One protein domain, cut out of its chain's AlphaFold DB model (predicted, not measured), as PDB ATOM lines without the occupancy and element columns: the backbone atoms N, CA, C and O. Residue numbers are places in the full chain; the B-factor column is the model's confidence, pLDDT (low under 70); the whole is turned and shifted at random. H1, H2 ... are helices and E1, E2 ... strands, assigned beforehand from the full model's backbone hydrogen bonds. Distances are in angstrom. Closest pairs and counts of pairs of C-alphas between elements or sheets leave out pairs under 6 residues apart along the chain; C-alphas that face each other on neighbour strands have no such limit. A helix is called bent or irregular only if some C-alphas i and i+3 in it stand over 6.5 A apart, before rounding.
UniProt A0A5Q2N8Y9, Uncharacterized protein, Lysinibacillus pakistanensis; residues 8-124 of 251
ATOM      1  N   ALA A   8      49.365 -41.048  10.702       91.88
ATOM      2  CA  ALA A   8      50.368 -41.796  11.463       91.88
ATOM      3  C   ALA A   8      51.801 -41.596  10.933       91.88
ATOM      4  O   ALA A   8      52.742 -41.535  11.717       91.88
ATOM      5  N   PHE A   9      51.971 -41.437   9.616       94.31
ATOM      6  CA  PHE A   9      53.268 -41.159   8.986       94.31
ATOM      7  C   PHE A   9      53.562 -39.667   8.767       94.31
ATOM      8  O   PHE A   9      54.531 -39.345   8.080       94.31
ATOM      9  N   GLY A  10      52.723 -38.756   9.269       94.38
ATOM     10  CA  GLY A  10      52.918 -37.315   9.096       94.38
ATOM     11  C   GLY A  10      52.969 -36.855   7.632       94.38
ATOM     12  O   GLY A  10      53.650 -35.885   7.305       94.38
ATOM     13  N   LYS A  11      52.275 -37.553   6.724       94.94
ATOM     14  CA  LYS A  11      52.276 -37.221   5.293       94.94
ATOM     15  C   LYS A  11      51.303 -36.078   4.986       94.94
ATOM     16  O   LYS A  11      50.207 -36.062   5.549       94.94
ATOM     17  N   PRO A  12      51.651 -35.175   4.051       95.75
ATOM     18  CA  PRO A  12      50.735 -34.140   3.607       95.75
ATOM     19  C   PRO A  12      49.519 -34.725   2.879       95.75
ATOM     20  O   PRO A  12      49.558 -35.817   2.290       95.75
ATOM     21  N   ILE A  13      48.427 -33.968   2.900       94.44
ATOM     22  CA  ILE A  13      47.213 -34.256   2.142       94.44
ATOM     23  C   ILE A  13      47.155 -33.293   0.960       94.44
ATOM     24  O   ILE A  13      47.249 -32.085   1.131       94.44
ATOM     25  N   THR A  14      47.000 -33.833  -0.247       94.62
ATOM     26  CA  THR A  14      46.869 -33.013  -1.453       94.62
ATOM     27  C   THR A  14      45.410 -32.643  -1.688       94.62
ATOM     28  O   THR A  14      44.545 -33.521  -1.700       94.62
ATOM     29  N   TYR A  15      45.147 -31.362  -1.935       94.88
ATOM     30  CA  TYR A  15      43.840 -30.827  -2.293       94.88
ATOM     31  C   TYR A  15      43.991 -29.807  -3.428       94.88
ATOM     32  O   TYR A  15      44.724 -28.837  -3.289       94.88
ATOM     33  N   LYS A  16      43.343 -30.049  -4.577       93.38
ATOM     34  CA  LYS A  16      43.448 -29.205  -5.790       93.38
ATOM     35  C   LYS A  16      44.890 -28.851  -6.215       93.38
ATOM     36  O   LYS A  16      45.138 -27.777  -6.739       93.38
ATOM     37  N   GLY A  17      45.843 -29.757  -5.992       92.62
ATOM     38  CA  GLY A  17      47.263 -29.532  -6.304       92.62
ATOM     39  C   GLY A  17      48.063 -28.843  -5.193       92.62
ATOM     40  O   GLY A  17      49.289 -28.883  -5.230       92.62
ATOM     41  N   LEU A  18      47.407 -28.310  -4.158       94.94
ATOM     42  CA  LEU A  18      48.064 -27.809  -2.952       94.94
ATOM     43  C   LEU A  18      48.369 -28.953  -1.989       94.94
ATOM     44  O   LEU A  18      47.560 -29.867  -1.821       94.94
ATOM     45  N   SER A  19      49.522 -28.891  -1.330       96.62
ATOM     46  CA  SER A  19      49.881 -29.817  -0.254       96.62
ATOM     47  C   SER A  19      49.603 -29.173   1.097       96.62
ATOM     48  O   SER A  19      50.163 -28.127   1.401       96.62
ATOM     49  N   ILE A  20      48.759 -29.819   1.898       96.88
ATOM     50  CA  ILE A  20      48.439 -29.426   3.270       96.88
ATOM     51  C   ILE A  20      49.297 -30.288   4.195       96.88
ATOM     52  O   ILE A  20      49.119 -31.511   4.290       96.88
ATOM     53  N   TYR A  21      50.288 -29.663   4.813       97.62
ATOM     54  CA  TYR A  21      51.243 -30.302   5.701       97.62
ATOM     55  C   TYR A  21      50.689 -30.376   7.129       97.62
ATOM     56  O   TYR A  21      50.082 -29.417   7.605       97.62
ATOM     57  N   PRO A  22      50.922 -31.496   7.835       97.25
ATOM     58  CA  PRO A  22      50.636 -31.561   9.259       97.25
ATOM     59  C   PRO A  22      51.606 -30.650  10.009       97.25
ATOM     60  O   PRO A  22      52.782 -30.546   9.639       97.25
ATOM     61  N   VAL A  23      51.123 -30.039  11.083       98.19
ATOM     62  CA  VAL A  23      51.932 -29.174  11.937       98.19
ATOM     63  C   VAL A  23      52.828 -30.024  12.824       98.19
ATOM     64  O   VAL A  23      52.413 -31.080  13.314       98.19
ATOM     65  N   LYS A  24      54.073 -29.577  12.991       98.25
ATOM     66  CA  LYS A  24      55.075 -30.214  13.845       98.25
ATOM     67  C   LYS A  24      55.041 -29.639  15.257       98.25
ATOM     68  O   LYS A  24      54.663 -28.489  15.436       98.25
ATOM     69  N   MET A  25      55.505 -30.409  16.238       98.12
ATOM     70  CA  MET A  25      55.583 -29.976  17.637       98.12
ATOM     71  C   MET A  25      56.399 -28.693  17.827       98.12
ATOM     72  O   MET A  25      56.009 -27.854  18.628       98.12
ATOM     73  N   LYS A  26      57.476 -28.491  17.056       98.06
ATOM     74  CA  LYS A  26      58.245 -27.232  17.095       98.06
ATOM     75  C   LYS A  26      57.445 -25.981  16.701       98.06
ATOM     76  O   LYS A  26      57.845 -24.884  17.056       98.06
ATOM     77  N   ASP A  27      56.351 -26.151  15.959       98.19
ATOM     78  CA  ASP A  27      55.493 -25.066  15.467       98.19
ATOM     79  C   ASP A  27      54.137 -25.058  16.217       98.19
ATOM     80  O   ASP A  27      53.156 -24.482  15.747       98.19
ATOM     81  N   ALA A  28      54.048 -25.758  17.358       97.19
ATOM     82  CA  ALA A  28      52.792 -25.982  18.071       97.19
ATOM     83  C   ALA A  28      52.187 -24.690  18.630       97.19
ATOM     84  O   ALA A  28      50.992 -24.471  18.450       97.19
ATOM     85  N   ASP A  29      52.994 -23.840  19.269       95.31
ATOM     86  CA  ASP A  29      52.510 -22.594  19.875       95.31
ATOM     87  C   ASP A  29      51.948 -21.643  18.811       95.31
ATOM     88  O   ASP A  29      50.807 -21.191  18.921       95.31
ATOM     89  N   GLU A  30      52.701 -21.436  17.724       97.19
ATOM     90  CA  GLU A  30      52.274 -20.619  16.580       97.19
ATOM     91  C   GLU A  30      50.974 -21.159  15.967       97.19
ATOM     92  O   GLU A  30      50.041 -20.410  15.670       97.19
ATOM     93  N   PHE A  31      50.863 -22.482  15.831       97.75
ATOM     94  CA  PHE A  31      49.645 -23.102  15.329       97.75
ATOM     95  C   PHE A  31      48.457 -22.939  16.275       97.75
ATOM     96  O   PHE A  31      47.367 -22.610  15.806       97.75
ATOM     97  N   TYR A  32      48.626 -23.164  17.580       95.00
ATOM     98  CA  TYR A  32      47.537 -23.027  18.549       95.00
ATOM     99  C   TYR A  32      47.046 -21.586  18.671       95.00
ATOM    100  O   TYR A  32      45.869 -21.374  18.962       95.00
ATOM    101  N   GLU A  33      47.900 -20.599  18.407       93.50
ATOM    102  CA  GLU A  33      47.499 -19.200  18.294       93.50
ATOM    103  C   GLU A  33      46.733 -18.926  16.989       93.50
ATOM    104  O   GLU A  33      45.641 -18.344  17.014       93.50
ATOM    105  N   ALA A  34      47.263 -19.387  15.855       95.81
ATOM    106  CA  ALA A  34      46.699 -19.131  14.535       95.81
ATOM    107  C   ALA A  34      45.366 -19.866  14.298       95.81
ATOM    108  O   ALA A  34      44.422 -19.293  13.752       95.81
ATOM    109  N   VAL A  35      45.237 -21.118  14.749       95.19
ATOM    110  CA  VAL A  35      44.057 -21.967  14.495       95.19
ATOM    111  C   VAL A  35      42.785 -21.469  15.183       95.19
ATOM    112  O   VAL A  35      41.684 -21.851  14.791       95.19
ATOM    113  N   GLN A  36      42.906 -20.568  16.162       90.94
ATOM    114  CA  GLN A  36      41.765 -19.963  16.858       90.94
ATOM    115  C   GLN A  36      40.784 -19.278  15.903       90.94
ATOM    116  O   GLN A  36      39.587 -19.247  16.185       90.94
ATOM    117  N   CYS A  37      41.253 -18.780  14.753       90.56
ATOM    118  CA  CYS A  37      40.374 -18.198  13.741       90.56
ATOM    119  C   CYS A  37      39.366 -19.214  13.170       90.56
ATOM    120  O   CYS A  37      38.309 -18.811  12.708       90.56
ATOM    121  N   LEU A  38      39.642 -20.522  13.238       90.50
ATOM    122  CA  LEU A  38      38.739 -21.583  12.773       90.50
ATOM    123  C   LEU A  38      37.747 -22.068  13.842       90.50
ATOM    124  O   LEU A  38      36.867 -22.876  13.528       90.50
ATOM    125  N   LEU A  39      37.892 -21.596  15.084       86.94
ATOM    126  CA  LEU A  39      37.127 -22.037  16.258       86.94
ATOM    127  C   LEU A  39      36.057 -21.035  16.700       86.94
ATOM    128  O   LEU A  39      35.370 -21.258  17.693       86.94
ATOM    129  N   LEU A  40      35.894 -19.929  15.975       84.06
ATOM    130  CA  LEU A  40      34.856 -18.953  16.278       84.06
ATOM    131  C   LEU A  40      33.459 -19.575  16.104       84.06
ATOM    132  O   LEU A  40      33.187 -20.162  15.045       84.06
ATOM    133  N   PRO A  41      32.556 -19.417  17.091       78.31
ATOM    134  CA  PRO A  41      31.260 -20.077  17.093       78.31
ATOM    135  C   PRO A  41      30.253 -19.297  16.240       78.31
ATOM    136  O   PRO A  41      29.394 -18.576  16.746       78.31
ATOM    137  N   LYS A  42      30.339 -19.442  14.912       79.88
ATOM    138  CA  LYS A  42      29.443 -18.761  13.955       79.88
ATOM    139  C   LYS A  42      27.957 -18.955  14.295       79.88
ATOM    140  O   LYS A  42      27.154 -18.039  14.142       79.88
ATOM    141  N   ASN A  43      27.597 -20.145  14.773       72.88
ATOM    142  CA  ASN A  43      26.211 -20.513  15.059       72.88
ATOM    143  C   ASN A  43      25.652 -19.858  16.337       72.88
ATOM    144  O   ASN A  43      24.435 -19.821  16.502       72.88
ATOM    145  N   ASP A  44      26.495 -19.286  17.202       74.31
ATOM    146  CA  ASP A  44      26.048 -18.631  18.439       74.31
ATOM    147  C   ASP A  44      25.392 -17.265  18.185       74.31
ATOM    148  O   ASP A  44      24.637 -16.778  19.022       74.31
ATOM    149  N   PHE A  45      25.647 -16.635  17.033       70.25
ATOM    150  CA  PHE A  45      25.193 -15.268  16.758       70.25
ATOM    151  C   PHE A  45      23.680 -15.149  16.508       70.25
ATOM    152  O   PHE A  45      23.171 -14.032  16.499       70.25
ATOM    153  N   GLN A  46      22.966 -16.266  16.299       67.50
ATOM    154  CA  GLN A  46      21.504 -16.383  16.094       67.50
ATOM    155  C   GLN A  46      20.869 -15.505  14.987       67.50
ATOM    156  O   GLN A  46      19.688 -15.658  14.682       67.50
ATOM    157  N   GLN A  47      21.634 -14.630  14.333       76.81
ATOM    158  CA  GLN A  47      21.201 -13.793  13.218       76.81
ATOM    159  C   GLN A  47      21.128 -14.641  11.936       76.81
ATOM    160  O   GLN A  47      22.144 -15.237  11.554       76.81
ATOM    161  N   PRO A  48      19.970 -14.716  11.248       74.56
ATOM    162  CA  PRO A  48      19.799 -15.550  10.057       74.56
ATOM    163  C   PRO A  48      20.847 -15.302   8.965       74.56
ATOM    164  O   PRO A  48      21.257 -16.240   8.281       74.56
ATOM    165  N   GLU A  49      21.303 -14.061   8.812       78.75
ATOM    166  CA  GLU A  49      22.321 -13.645   7.849       78.75
ATOM    167  C   GLU A  49      23.695 -14.253   8.178       78.75
ATOM    168  O   GLU A  49      24.365 -14.779   7.286       78.75
ATOM    169  N   ILE A  50      24.083 -14.265   9.461       77.81
ATOM    170  CA  ILE A  50      25.348 -14.841   9.955       77.81
ATOM    171  C   ILE A  50      25.330 -16.371   9.898       77.81
ATOM    172  O   ILE A  50      26.313 -17.010   9.517       77.81
ATOM    173  N   VAL A  51      24.194 -16.987  10.217       73.44
ATOM    174  CA  VAL A  51      24.059 -18.447  10.142       73.44
ATOM    175  C   VAL A  51      24.190 -18.932   8.691       73.44
ATOM    176  O   VAL A  51      24.840 -19.950   8.433       73.44
ATOM    177  N   ARG A  52      23.622 -18.186   7.732       78.38
ATOM    178  CA  ARG A  52      23.586 -18.554   6.306       78.38
ATOM    179  C   ARG A  52      24.879 -18.281   5.538       78.38
ATOM    180  O   ARG A  52      25.113 -18.968   4.546       78.38
ATOM    181  N   MET A  53      25.698 -17.310   5.944       83.25
ATOM    182  CA  MET A  53      26.951 -17.009   5.235       83.25
ATOM    183  C   MET A  53      27.984 -18.135   5.365       83.25
ATOM    184  O   MET A  53      27.971 -18.897   6.333       83.25
ATOM    185  N   SER A  54      28.898 -18.243   4.399       86.38
ATOM    186  CA  SER A  54      30.034 -19.165   4.496       86.38
ATOM    187  C   SER A  54      30.916 -18.824   5.705       86.38
ATOM    188  O   SER A  54      30.926 -17.682   6.171       86.38
ATOM    189  N   TYR A  55      31.667 -19.797   6.232       87.31
ATOM    190  CA  TYR A  55      32.566 -19.518   7.358       87.31
ATOM    191  C   TYR A  55      33.645 -18.496   6.970       87.31
ATOM    192  O   TYR A  55      33.968 -17.609   7.750       87.31
ATOM    193  N   LEU A  56      34.146 -18.568   5.735       87.94
ATOM    194  CA  LEU A  56      35.103 -17.601   5.200       87.94
ATOM    195  C   LEU A  56      34.528 -16.178   5.147       87.94
ATOM    196  O   LEU A  56      35.181 -15.234   5.590       87.94
ATOM    197  N   LEU A  57      33.302 -16.015   4.644       86.12
ATOM    198  CA  LEU A  57      32.643 -14.710   4.610       86.12
ATOM    199  C   LEU A  57      32.369 -14.184   6.024       86.12
ATOM    200  O   LEU A  57      32.541 -12.992   6.277       86.12
ATOM    201  N   PHE A  58      32.019 -15.070   6.958       86.75
ATOM    202  CA  PHE A  58      31.901 -14.732   8.374       86.75
ATOM    203  C   PHE A  58      33.217 -14.195   8.945       86.75
ATOM    204  O   PHE A  58      33.213 -13.120   9.541       86.75
ATOM    205  N   LEU A  59      34.347 -14.868   8.705       87.62
ATOM    206  CA  LEU A  59      35.658 -14.392   9.161       87.62
ATOM    207  C   LEU A  59      36.007 -13.017   8.601       87.62
ATOM    208  O   LEU A  59      36.458 -12.156   9.350       87.62
ATOM    209  N   LEU A  60      35.775 -12.793   7.307       85.12
ATOM    210  CA  LEU A  60      36.058 -11.494   6.701       85.12
ATOM    211  C   LEU A  60      35.143 -10.393   7.220       85.12
ATOM    212  O   LEU A  60      35.614  -9.282   7.433       85.12
ATOM    213  N   THR A  61      33.867 -10.698   7.458       84.69
ATOM    214  CA  THR A  61      32.917  -9.749   8.053       84.69
ATOM    215  C   THR A  61      33.360  -9.373   9.463       84.69
ATOM    216  O   THR A  61      33.428  -8.194   9.793       84.69
ATOM    217  N   MET A  62      33.744 -10.365  10.271       83.12
ATOM    218  CA  MET A  62      34.289 -10.127  11.606       83.12
ATOM    219  C   MET A  62      35.596  -9.335  11.565       83.12
ATOM    220  O   MET A  62      35.830  -8.520  12.453       83.12
ATOM    221  N   ALA A  63      36.411  -9.526  10.525       83.12
ATOM    222  CA  ALA A  63      37.662  -8.802  10.356       83.12
ATOM    223  C   ALA A  63      37.486  -7.303  10.055       83.12
ATOM    224  O   ALA A  63      38.432  -6.546  10.249       83.12
ATOM    225  N   GLN A  64      36.302  -6.868   9.602       79.44
ATOM    226  CA  GLN A  64      35.992  -5.450   9.363       79.44
ATOM    227  C   GLN A  64      35.591  -4.681  10.634       79.44
ATOM    228  O   GLN A  64      35.504  -3.455  10.592       79.44
ATOM    229  N   ASN A  65      35.328  -5.368  11.750       79.75
ATOM    230  CA  ASN A  65      35.031  -4.718  13.028       79.75
ATOM    231  C   ASN A  65      36.319  -4.192  13.691       79.75
ATOM    232  O   ASN A  65      37.418  -4.648  13.362       79.75
ATOM    233  N   GLU A  66      36.195  -3.266  14.648       60.16
ATOM    234  CA  GLU A  66      37.329  -2.843  15.488       60.16
ATOM    235  C   GLU A  66      37.985  -4.086  16.131       60.16
ATOM    236  O   GLU A  66      37.291  -4.989  16.598       60.16
ATOM    237  N   ASP A  67      39.317  -4.177  16.045       67.06
ATOM    238  CA  ASP A  67      40.160  -5.330  16.434       67.06
ATOM    239  C   ASP A  67      40.016  -6.627  15.602       67.06
ATOM    240  O   ASP A  67      40.709  -7.619  15.848       67.06
ATOM    241  N   GLY A  68      39.190  -6.627  14.552       72.19
ATOM    242  CA  GLY A  68      38.944  -7.794  13.698       72.19
ATOM    243  C   GLY A  68      40.120  -8.210  12.803       72.19
ATOM    244  O   GLY A  68      40.208  -9.379  12.413       72.19
ATOM    245  N   TYR A  69      41.046  -7.296  12.498       79.44
ATOM    246  CA  TYR A  69      42.194  -7.551  11.610       79.44
ATOM    247  C   TYR A  69      43.060  -8.737  12.075       79.44
ATOM    248  O   TYR A  69      43.574  -9.491  11.246       79.44
ATOM    249  N   ILE A  70      43.122  -8.966  13.390       86.56
ATOM    250  CA  ILE A  70      43.846 -10.072  14.029       86.56
ATOM    251  C   ILE A  70      43.355 -11.435  13.510       86.56
ATOM    252  O   ILE A  70      44.133 -12.379  13.382       86.56
ATOM    253  N   LEU A  71      42.068 -11.567  13.163       87.75
ATOM    254  CA  LEU A  71      41.517 -12.815  12.620       87.75
ATOM    255  C   LEU A  71      42.094 -13.148  11.243       87.75
ATOM    256  O   LEU A  71      42.343 -14.319  10.946       87.75
ATOM    257  N   LEU A  72      42.315 -12.126  10.414       88.88
ATOM    258  CA  LEU A  72      42.889 -12.293   9.086       88.88
ATOM    259  C   LEU A  72      44.379 -12.623   9.172       88.88
ATOM    260  O   LEU A  72      44.845 -13.513   8.464       88.88
ATOM    261  N   GLU A  73      45.105 -11.966  10.077       91.25
ATOM    262  CA  GLU A  73      46.510 -12.278  10.359       91.25
ATOM    263  C   GLU A  73      46.675 -13.726  10.825       91.25
ATOM    264  O   GLU A  73      47.502 -14.455  10.276       91.25
ATOM    265  N   LYS A  74      45.818 -14.184  11.747       94.38
ATOM    266  CA  LYS A  74      45.775 -15.583  12.195       94.38
ATOM    267  C   LYS A  74      45.477 -16.550  11.053       94.38
ATOM    268  O   LYS A  74      46.125 -17.589  10.950       94.38
ATOM    269  N   LEU A  75      44.531 -16.223  10.170       94.31
ATOM    270  CA  LEU A  75      44.231 -17.057   9.003       94.31
ATOM    271  C   LEU A  75      45.426 -17.154   8.042       94.31
ATOM    272  O   LEU A  75      45.746 -18.247   7.573       94.31
ATOM    273  N   ILE A  76      46.100 -16.036   7.762       94.69
ATOM    274  CA  ILE A  76      47.282 -16.010   6.893       94.69
ATOM    275  C   ILE A  76      48.431 -16.795   7.536       94.69
ATOM    276  O   ILE A  76      49.032 -17.628   6.861       94.69
ATOM    277  N   ALA A  77      48.706 -16.595   8.828       96.44
ATOM    278  CA  ALA A  77      49.717 -17.351   9.573       96.44
ATOM    279  C   ALA A  77      49.426 -18.860   9.550       96.44
ATOM    280  O   ALA A  77      50.295 -19.664   9.215       96.44
ATOM    281  N   LEU A  78      48.170 -19.249   9.780       97.56
ATOM    282  CA  LEU A  78      47.742 -20.640   9.673       97.56
ATOM    283  C   LEU A  78      48.007 -21.203   8.272       97.56
ATOM    284  O   LEU A  78      48.519 -22.314   8.137       97.56
ATOM    285  N   TYR A  79      47.672 -20.451   7.223       97.00
ATOM    286  CA  TYR A  79      47.877 -20.883   5.841       97.00
ATOM    287  C   TYR A  79      49.366 -20.996   5.499       97.00
ATOM    288  O   TYR A  79      49.759 -21.971   4.858       97.00
ATOM    289  N   ARG A  80      50.209 -20.082   5.989       97.38
ATOM    290  CA  ARG A  80      51.671 -20.175   5.862       97.38
ATOM    291  C   ARG A  80      52.203 -21.456   6.485       97.38
ATOM    292  O   ARG A  80      52.940 -22.187   5.825       97.38
ATOM    293  N   LEU A  81      51.762 -21.779   7.701       97.19
ATOM    294  CA  LEU A  81      52.160 -22.996   8.408       97.19
ATOM    295  C   LEU A  81      51.776 -24.268   7.642       97.19
ATOM    296  O   LEU A  81      52.614 -25.150   7.426       97.19
ATOM    297  N   VAL A  82      50.518 -24.374   7.203       97.62
ATOM    298  CA  VAL A  82      50.000 -25.622   6.614       97.62
ATOM    299  C   VAL A  82      50.324 -25.773   5.131       97.62
ATOM    300  O   VAL A  82      50.475 -26.902   4.674       97.62
ATOM    301  N   PHE A  83      50.462 -24.689   4.363       97.50
ATOM    302  CA  PHE A  83      50.838 -24.752   2.942       97.50
ATOM    303  C   PHE A  83      52.337 -24.573   2.704       97.50
ATOM    304  O   PHE A  83      52.819 -24.929   1.627       97.50
ATOM    305  N   LYS A  84      53.081 -24.076   3.702       96.06
ATOM    306  CA  LYS A  84      54.517 -23.769   3.622       96.06
ATOM    307  C   LYS A  84      54.840 -22.806   2.485       96.06
ATOM    308  O   LYS A  84      55.743 -23.052   1.687       96.06
ATOM    309  N   THR A  85      54.060 -21.735   2.395       95.81
ATOM    310  CA  THR A  85      54.246 -20.681   1.400       95.81
ATOM    311  C   THR A  85      53.864 -19.317   1.949       95.81
ATOM    312  O   THR A  85      52.971 -19.207   2.782       95.81
ATOM    313  N   GLU A  86      54.527 -18.294   1.422       95.06
ATOM    314  CA  GLU A  86      54.224 -16.882   1.641       95.06
ATOM    315  C   GLU A  86      53.266 -16.310   0.587       95.06
ATOM    316  O   GLU A  86      52.689 -15.245   0.795       95.06
ATOM    317  N   ASP A  87      53.083 -17.005  -0.541       95.69
ATOM    318  CA  ASP A  87      52.202 -16.567  -1.627       95.69
ATOM    319  C   ASP A  87      50.740 -16.877  -1.287       95.69
ATOM    320  O   ASP A  87      50.173 -17.877  -1.737       95.69
ATOM    321  N   ILE A  88      50.165 -16.042  -0.420       96.06
ATOM    322  CA  ILE A  88      48.772 -16.105   0.024       96.06
ATOM    323  C   ILE A  88      48.140 -14.731  -0.167       96.06
ATOM    324  O   ILE A  88      48.608 -13.728   0.371       96.06
ATOM    325  N   GLN A  89      47.044 -14.688  -0.915       92.94
ATOM    326  CA  GLN A  89      46.304 -13.465  -1.203       92.94
ATOM    327  C   GLN A  89      44.816 -13.691  -0.977       92.94
ATOM    328  O   GLN A  89      44.272 -14.724  -1.359       92.94
ATOM    329  N   ILE A  90      44.149 -12.706  -0.383       89.94
ATOM    330  CA  ILE A  90      42.704 -12.728  -0.165       89.94
ATOM    331  C   ILE A  90      42.121 -11.538  -0.911       89.94
ATOM    332  O   ILE A  90      42.556 -10.404  -0.719       89.94
ATOM    333  N   SER A  91      41.159 -11.800  -1.788       85.81
ATOM    334  CA  SER A  91      40.486 -10.771  -2.571       85.81
ATOM    335  C   SER A  91      38.981 -10.993  -2.588       85.81
ATOM    336  O   SER A  91      38.476 -12.102  -2.397       85.81
ATOM    337  N   ILE A  92      38.252  -9.904  -2.803       82.75
ATOM    338  CA  ILE A  92      36.808  -9.916  -3.012       82.75
ATOM    339  C   ILE A  92      36.598  -9.492  -4.458       82.75
ATOM    340  O   ILE A  92      37.110  -8.455  -4.884       82.75
ATOM    341  N   ASN A  93      35.899 -10.310  -5.238       81.00
ATOM    342  CA  ASN A  93      35.610  -9.952  -6.622       81.00
ATOM    343  C   ASN A  93      34.453  -8.943  -6.719       81.00
ATOM    344  O   ASN A  93      33.738  -8.691  -5.752       81.00
ATOM    345  N   GLU A  94      34.214  -8.416  -7.920       76.88
ATOM    346  CA  GLU A  94      33.147  -7.435  -8.195       76.88
ATOM    347  C   GLU A  94      31.732  -7.924  -7.833       76.88
ATOM    348  O   GLU A  94      30.816  -7.125  -7.669       76.88
ATOM    349  N   LYS A  95      31.539  -9.243  -7.690       76.12
ATOM    350  CA  LYS A  95      30.268  -9.870  -7.299       76.12
ATOM    351  C   LYS A  95      30.158 -10.104  -5.786       76.12
ATOM    352  O   LYS A  95      29.224 -10.771  -5.353       76.12
ATOM    353  N   GLY A  96      31.117  -9.616  -4.999       74.00
ATOM    354  CA  GLY A  96      31.168  -9.808  -3.549       74.00
ATOM    355  C   GLY A  96      31.583 -11.214  -3.110       74.00
ATOM    356  O   GLY A  96      31.477 -11.529  -1.929       74.00
ATOM    357  N   MET A  97      32.048 -12.078  -4.023       79.69
ATOM    358  CA  MET A  97      32.522 -13.415  -3.655       79.69
ATOM    359  C   MET A  97      33.980 -13.359  -3.213       79.69
ATOM    360  O   MET A  97      34.828 -12.770  -3.891       79.69
ATOM    361  N   VAL A  98      34.263 -14.038  -2.108       84.44
ATOM    362  CA  VAL A  98      35.602 -14.142  -1.537       84.44
ATOM    363  C   VAL A  98      36.424 -15.183  -2.294       84.44
ATOM    364  O   VAL A  98      35.956 -16.296  -2.558       84.44
ATOM    365  N   LEU A  99      37.666 -14.828  -2.613       89.62
ATOM    366  CA  LEU A  99      38.654 -15.707  -3.223       89.62
ATOM    367  C   LEU A  99      39.940 -15.694  -2.398       89.62
ATOM    368  O   LEU A  99      40.485 -14.630  -2.111       89.62
ATOM    369  N   ILE A 100      40.452 -16.877  -2.064       92.62
ATOM    370  CA  ILE A 100      41.803 -17.026  -1.516       92.62
ATOM    371  C   ILE A 100      42.685 -17.619  -2.606       92.62
ATOM    372  O   ILE A 100      42.350 -18.655  -3.167       92.62
ATOM    373  N   THR A 101      43.811 -16.990  -2.910       94.69
ATOM    374  CA  THR A 101      44.815 -17.542  -3.820       94.69
ATOM    375  C   THR A 101      46.021 -17.986  -3.010       94.69
ATOM    376  O   THR A 101      46.536 -17.208  -2.213       94.69
ATOM    377  N   VAL A 102      46.446 -19.235  -3.194       96.31
ATOM    378  CA  VAL A 102      47.622 -19.822  -2.536       96.31
ATOM    379  C   VAL A 102      48.517 -20.423  -3.613       96.31
ATOM    380  O   VAL A 102      48.060 -21.309  -4.334       96.31
ATOM    381  N   ASN A 103      49.769 -19.973  -3.747       94.50
ATOM    382  CA  ASN A 103      50.683 -20.421  -4.814       94.50
ATOM    383  C   ASN A 103      50.040 -20.364  -6.218       94.50
ATOM    384  O   ASN A 103      50.105 -21.325  -6.989       94.50
ATOM    385  N   GLY A 104      49.320 -19.281  -6.520       92.31
ATOM    386  CA  GLY A 104      48.565 -19.123  -7.770       92.31
ATOM    387  C   GLY A 104      47.328 -20.025  -7.945       92.31
ATOM    388  O   GLY A 104      46.660 -19.934  -8.974       92.31
ATOM    389  N   ILE A 105      46.979 -20.876  -6.973       94.88
ATOM    390  CA  ILE A 105      45.765 -21.707  -6.998       94.88
ATOM    391  C   ILE A 105      44.635 -20.972  -6.282       94.88
ATOM    392  O   ILE A 105      44.731 -20.672  -5.092       94.88
ATOM    393  N   SER A 106      43.542 -20.716  -6.999       93.56
ATOM    394  CA  SER A 106      42.368 -20.044  -6.446       93.56
ATOM    395  C   SER A 106      41.430 -21.011  -5.711       93.56
ATOM    396  O   SER A 106      41.057 -22.069  -6.224       93.56
ATOM    397  N   LEU A 107      41.020 -20.612  -4.509       92.94
ATOM    398  CA  LEU A 107      40.175 -21.340  -3.571       92.94
ATOM    399  C   LEU A 107      38.925 -20.514  -3.267       92.94
ATOM    400  O   LEU A 107      39.010 -19.352  -2.863       92.94
ATOM    401  N   HIS A 108      37.761 -21.130  -3.446       90.75
ATOM    402  CA  HIS A 108      36.465 -20.538  -3.120       90.75
ATOM    403  C   HIS A 108      35.985 -20.971  -1.728       90.75
ATOM    404  O   HIS A 108      36.596 -21.805  -1.067       90.75
ATOM    405  N   GLU A 109      34.832 -20.467  -1.297       87.44
ATOM    406  CA  GLU A 109      34.255 -20.749   0.027       87.44
ATOM    407  C   GLU A 109      34.128 -22.249   0.349       87.44
ATOM    408  O   GLU A 109      34.519 -22.695   1.422       87.44
ATOM    409  N   ARG A 110      33.662 -23.066  -0.607       89.50
ATOM    410  CA  ARG A 110      33.567 -24.528  -0.417       89.50
ATOM    411  C   ARG A 110      34.930 -25.190  -0.221       89.50
ATOM    412  O   ARG A 110      35.035 -26.219   0.445       89.50
ATOM    413  N   ASP A 111      35.957 -24.625  -0.845       93.44
ATOM    414  CA  ASP A 111      37.324 -25.117  -0.729       93.44
ATOM    415  C   ASP A 111      37.885 -24.770   0.648       93.44
ATOM    416  O   ASP A 111      38.526 -25.613   1.272       93.44
ATOM    417  N   PHE A 112      37.576 -23.570   1.149       92.94
ATOM    418  CA  PHE A 112      37.902 -23.149   2.505       92.94
ATOM    419  C   PHE A 112      37.320 -24.110   3.546       92.94
ATOM    420  O   PHE A 112      38.076 -24.621   4.368       92.94
ATOM    421  N   ASP A 113      36.023 -24.431   3.478       90.50
ATOM    422  CA  ASP A 113      35.399 -25.357   4.436       90.50
ATOM    423  C   ASP A 113      36.069 -26.737   4.385       90.50
ATOM    424  O   ASP A 113      36.352 -27.351   5.416       90.50
ATOM    425  N   LYS A 114      36.416 -27.212   3.181       93.38
ATOM    426  CA  LYS A 114      37.117 -28.489   3.037       93.38
ATOM    427  C   LYS A 114      38.528 -28.447   3.626       93.38
ATOM    428  O   LYS A 114      38.940 -29.415   4.265       93.38
ATOM    429  N   ILE A 115      39.263 -27.358   3.417       95.00
ATOM    430  CA  ILE A 115      40.602 -27.146   3.976       95.00
ATOM    431  C   ILE A 115      40.531 -27.034   5.502       95.00
ATOM    432  O   ILE A 115      41.313 -27.699   6.176       95.00
ATOM    433  N   LYS A 116      39.553 -26.298   6.049       93.50
ATOM    434  CA  LYS A 116      39.263 -26.212   7.490       93.50
ATOM    435  C   LYS A 116      39.120 -27.609   8.094       93.50
ATOM    436  O   LYS A 116      39.809 -27.927   9.066       93.50
ATOM    437  N   THR A 117      38.298 -28.474   7.492       92.62
ATOM    438  CA  THR A 117      38.145 -29.868   7.942       92.62
ATOM    439  C   THR A 117      39.466 -30.634   7.879       92.62
ATOM    440  O   THR A 117      39.826 -31.299   8.843       92.62
ATOM    441  N   LEU A 118      40.219 -30.525   6.776       94.38
ATOM    442  CA  LEU A 118      41.493 -31.237   6.605       94.38
ATOM    443  C   LEU A 118      42.545 -30.815   7.639       94.38
ATOM    444  O   LEU A 118      43.174 -31.686   8.237       94.38
ATOM    445  N   ILE A 119      42.705 -29.511   7.882       95.56
ATOM    446  CA  ILE A 119      43.608 -28.969   8.909       95.56
ATOM    447  C   ILE A 119      43.212 -29.510  10.282       95.56
ATOM    448  O   ILE A 119      44.068 -29.977  11.034       95.56
ATOM    449  N   SER A 120      41.917 -29.487  10.590       92.62
ATOM    450  CA  SER A 120      41.412 -29.881  11.905       92.62
ATOM    451  C   SER A 120      41.626 -31.368  12.164       92.62
ATOM    452  O   SER A 120      42.223 -31.772  13.160       92.62
ATOM    453  N   GLU A 121      41.262 -32.195  11.192       91.44
ATOM    454  CA  GLU A 121      41.451 -33.639  11.222       91.44
ATOM    455  C   GLU A 121      42.918 -34.087  11.301       91.44
ATOM    456  O   GLU A 121      43.210 -35.163  11.832       91.44
ATOM    457  N   GLN A 122      43.825 -33.340  10.671       91.94
ATOM    458  CA  GLN A 122      45.246 -33.670  10.586       91.94
ATOM    459  C   GLN A 122      46.014 -33.251  11.844       91.94
ATOM    460  O   GLN A 122      47.059 -33.836  12.119       91.94
ATOM    461  N   ASN A 123      45.483 -32.293  12.606       94.06
ATOM    462  CA  ASN A 123      46.121 -31.724  13.793       94.06
ATOM    463  C   ASN A 123      45.309 -31.932  15.086       94.06
ATOM    464  O   ASN A 123      45.670 -31.378  16.117       94.06
ATOM    465  N   LEU A 124      44.255 -32.760  15.039       91.06
ATOM    466  CA  LEU A 124      43.383 -33.104  16.175       91.06
ATOM    467  C   LEU A 124      42.697 -31.888  16.813       91.06
ATOM    468  O   LEU A 124      42.596 -31.784  18.033       91.06
TER     469      LEU A 124
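Overview. This is residues 8 to 124 of the 251 residues of an uncharacterized protein of Lysinibacillus pakistanensis (UniProt A0A5Q2N8Y9). A small three-stranded sheet, E3, E4 and E5, makes a wall along one side of the domain, and the helices H4, H5 and H6 gather over it, with H1 crossing H5 on the side away from the sheet. The short helices H2 and H3 lie at one end of the long axis, and the small strand hairpin of E1 and E2 lies toward the other, near H6 and the last residue of H5. The printed part has 117 residues, with named elements in the order E1 E2 H1 H2 H3 H4 H5 E3 E4 E5 H6; both sheets are antiparallel, and the class is mixed, helices and strands. It is compact, with a radius of gyration of the C-alphas of 14.2 A, and spans 42 by 28 by 22 A, only just elongated.

Arrangement. E3, residues 88 to 92, E4, residues 98 to 102, and E5, residues 105 to 107, form a meander, each strand the antiparallel neighbour of the one before. N 89 and O 101 are 2.9 A apart, and N 107 and O 100 2.7 A, within hydrogen-bond range. H5, residues 69 to 83, only grazes this sheet; the closest C-alphas of H5 and E3 are those of Ile 76 and Ile 88, 7.0 A. H4, residues 55 to 63, forms a helical hairpin with H5, at a steep tilt of 43 degrees; Ala 63 and Tyr 69 have the closest C-alphas, 4.9 A. H6, residues 109 to 123, touches H4 with residues 109 to 113 alone, about perpendicular at 87 degrees; the closest C-alphas are those of Leu 56 and Glu 109, 6.1 A. H1, residues 25 to 38, touches H5 with residues 31 to 37 alone, opposite ways at a steep tilt of 47 degrees; the closest C-alphas are those of Ala 34 and Lys 74, 4.3 A. H2, residues 42 to 45, and H3, residues 48 to 52, touch only at the corner, closest at the C-alphas of Asn 43 and Val 51, 5.8 A. E1, residues 13 to 15, and E2, residues 18 to 20, form an antiparallel hairpin, with N 15 and O 18 at 2.8 A; C-alphas 20 and 83, the closest of E2 and H5, are 5.3 A apart. Every O i to N i+4 pair is within hydrogen-bond range in H3, H4, H5 and H6, against 5 of 10 in H1; H2 is too short for such a pair.

Along the chain. E3 is 13.8 A long and begins at C-alpha 88, (48.772, -16.105, 0.024); E4 is 13.3 A. H5 is 21.1 A, H1 19.4 A and H4 12.2 A. H1 is irregular, with C-alphas 26 and 29 at 7.9 A. H6, 21.2 A, ends at C-alpha 123, (46.121, -31.724, 13.793).

Size, cuts and confidence. The C-alphas farthest apart are those of Ala 8 and Glu 94, 43.2 A. The printed part has no cut, and the links between named elements are tight. The mean pLDDT of the printed part is 89.2; residues 46, 66 and 67 are under 70.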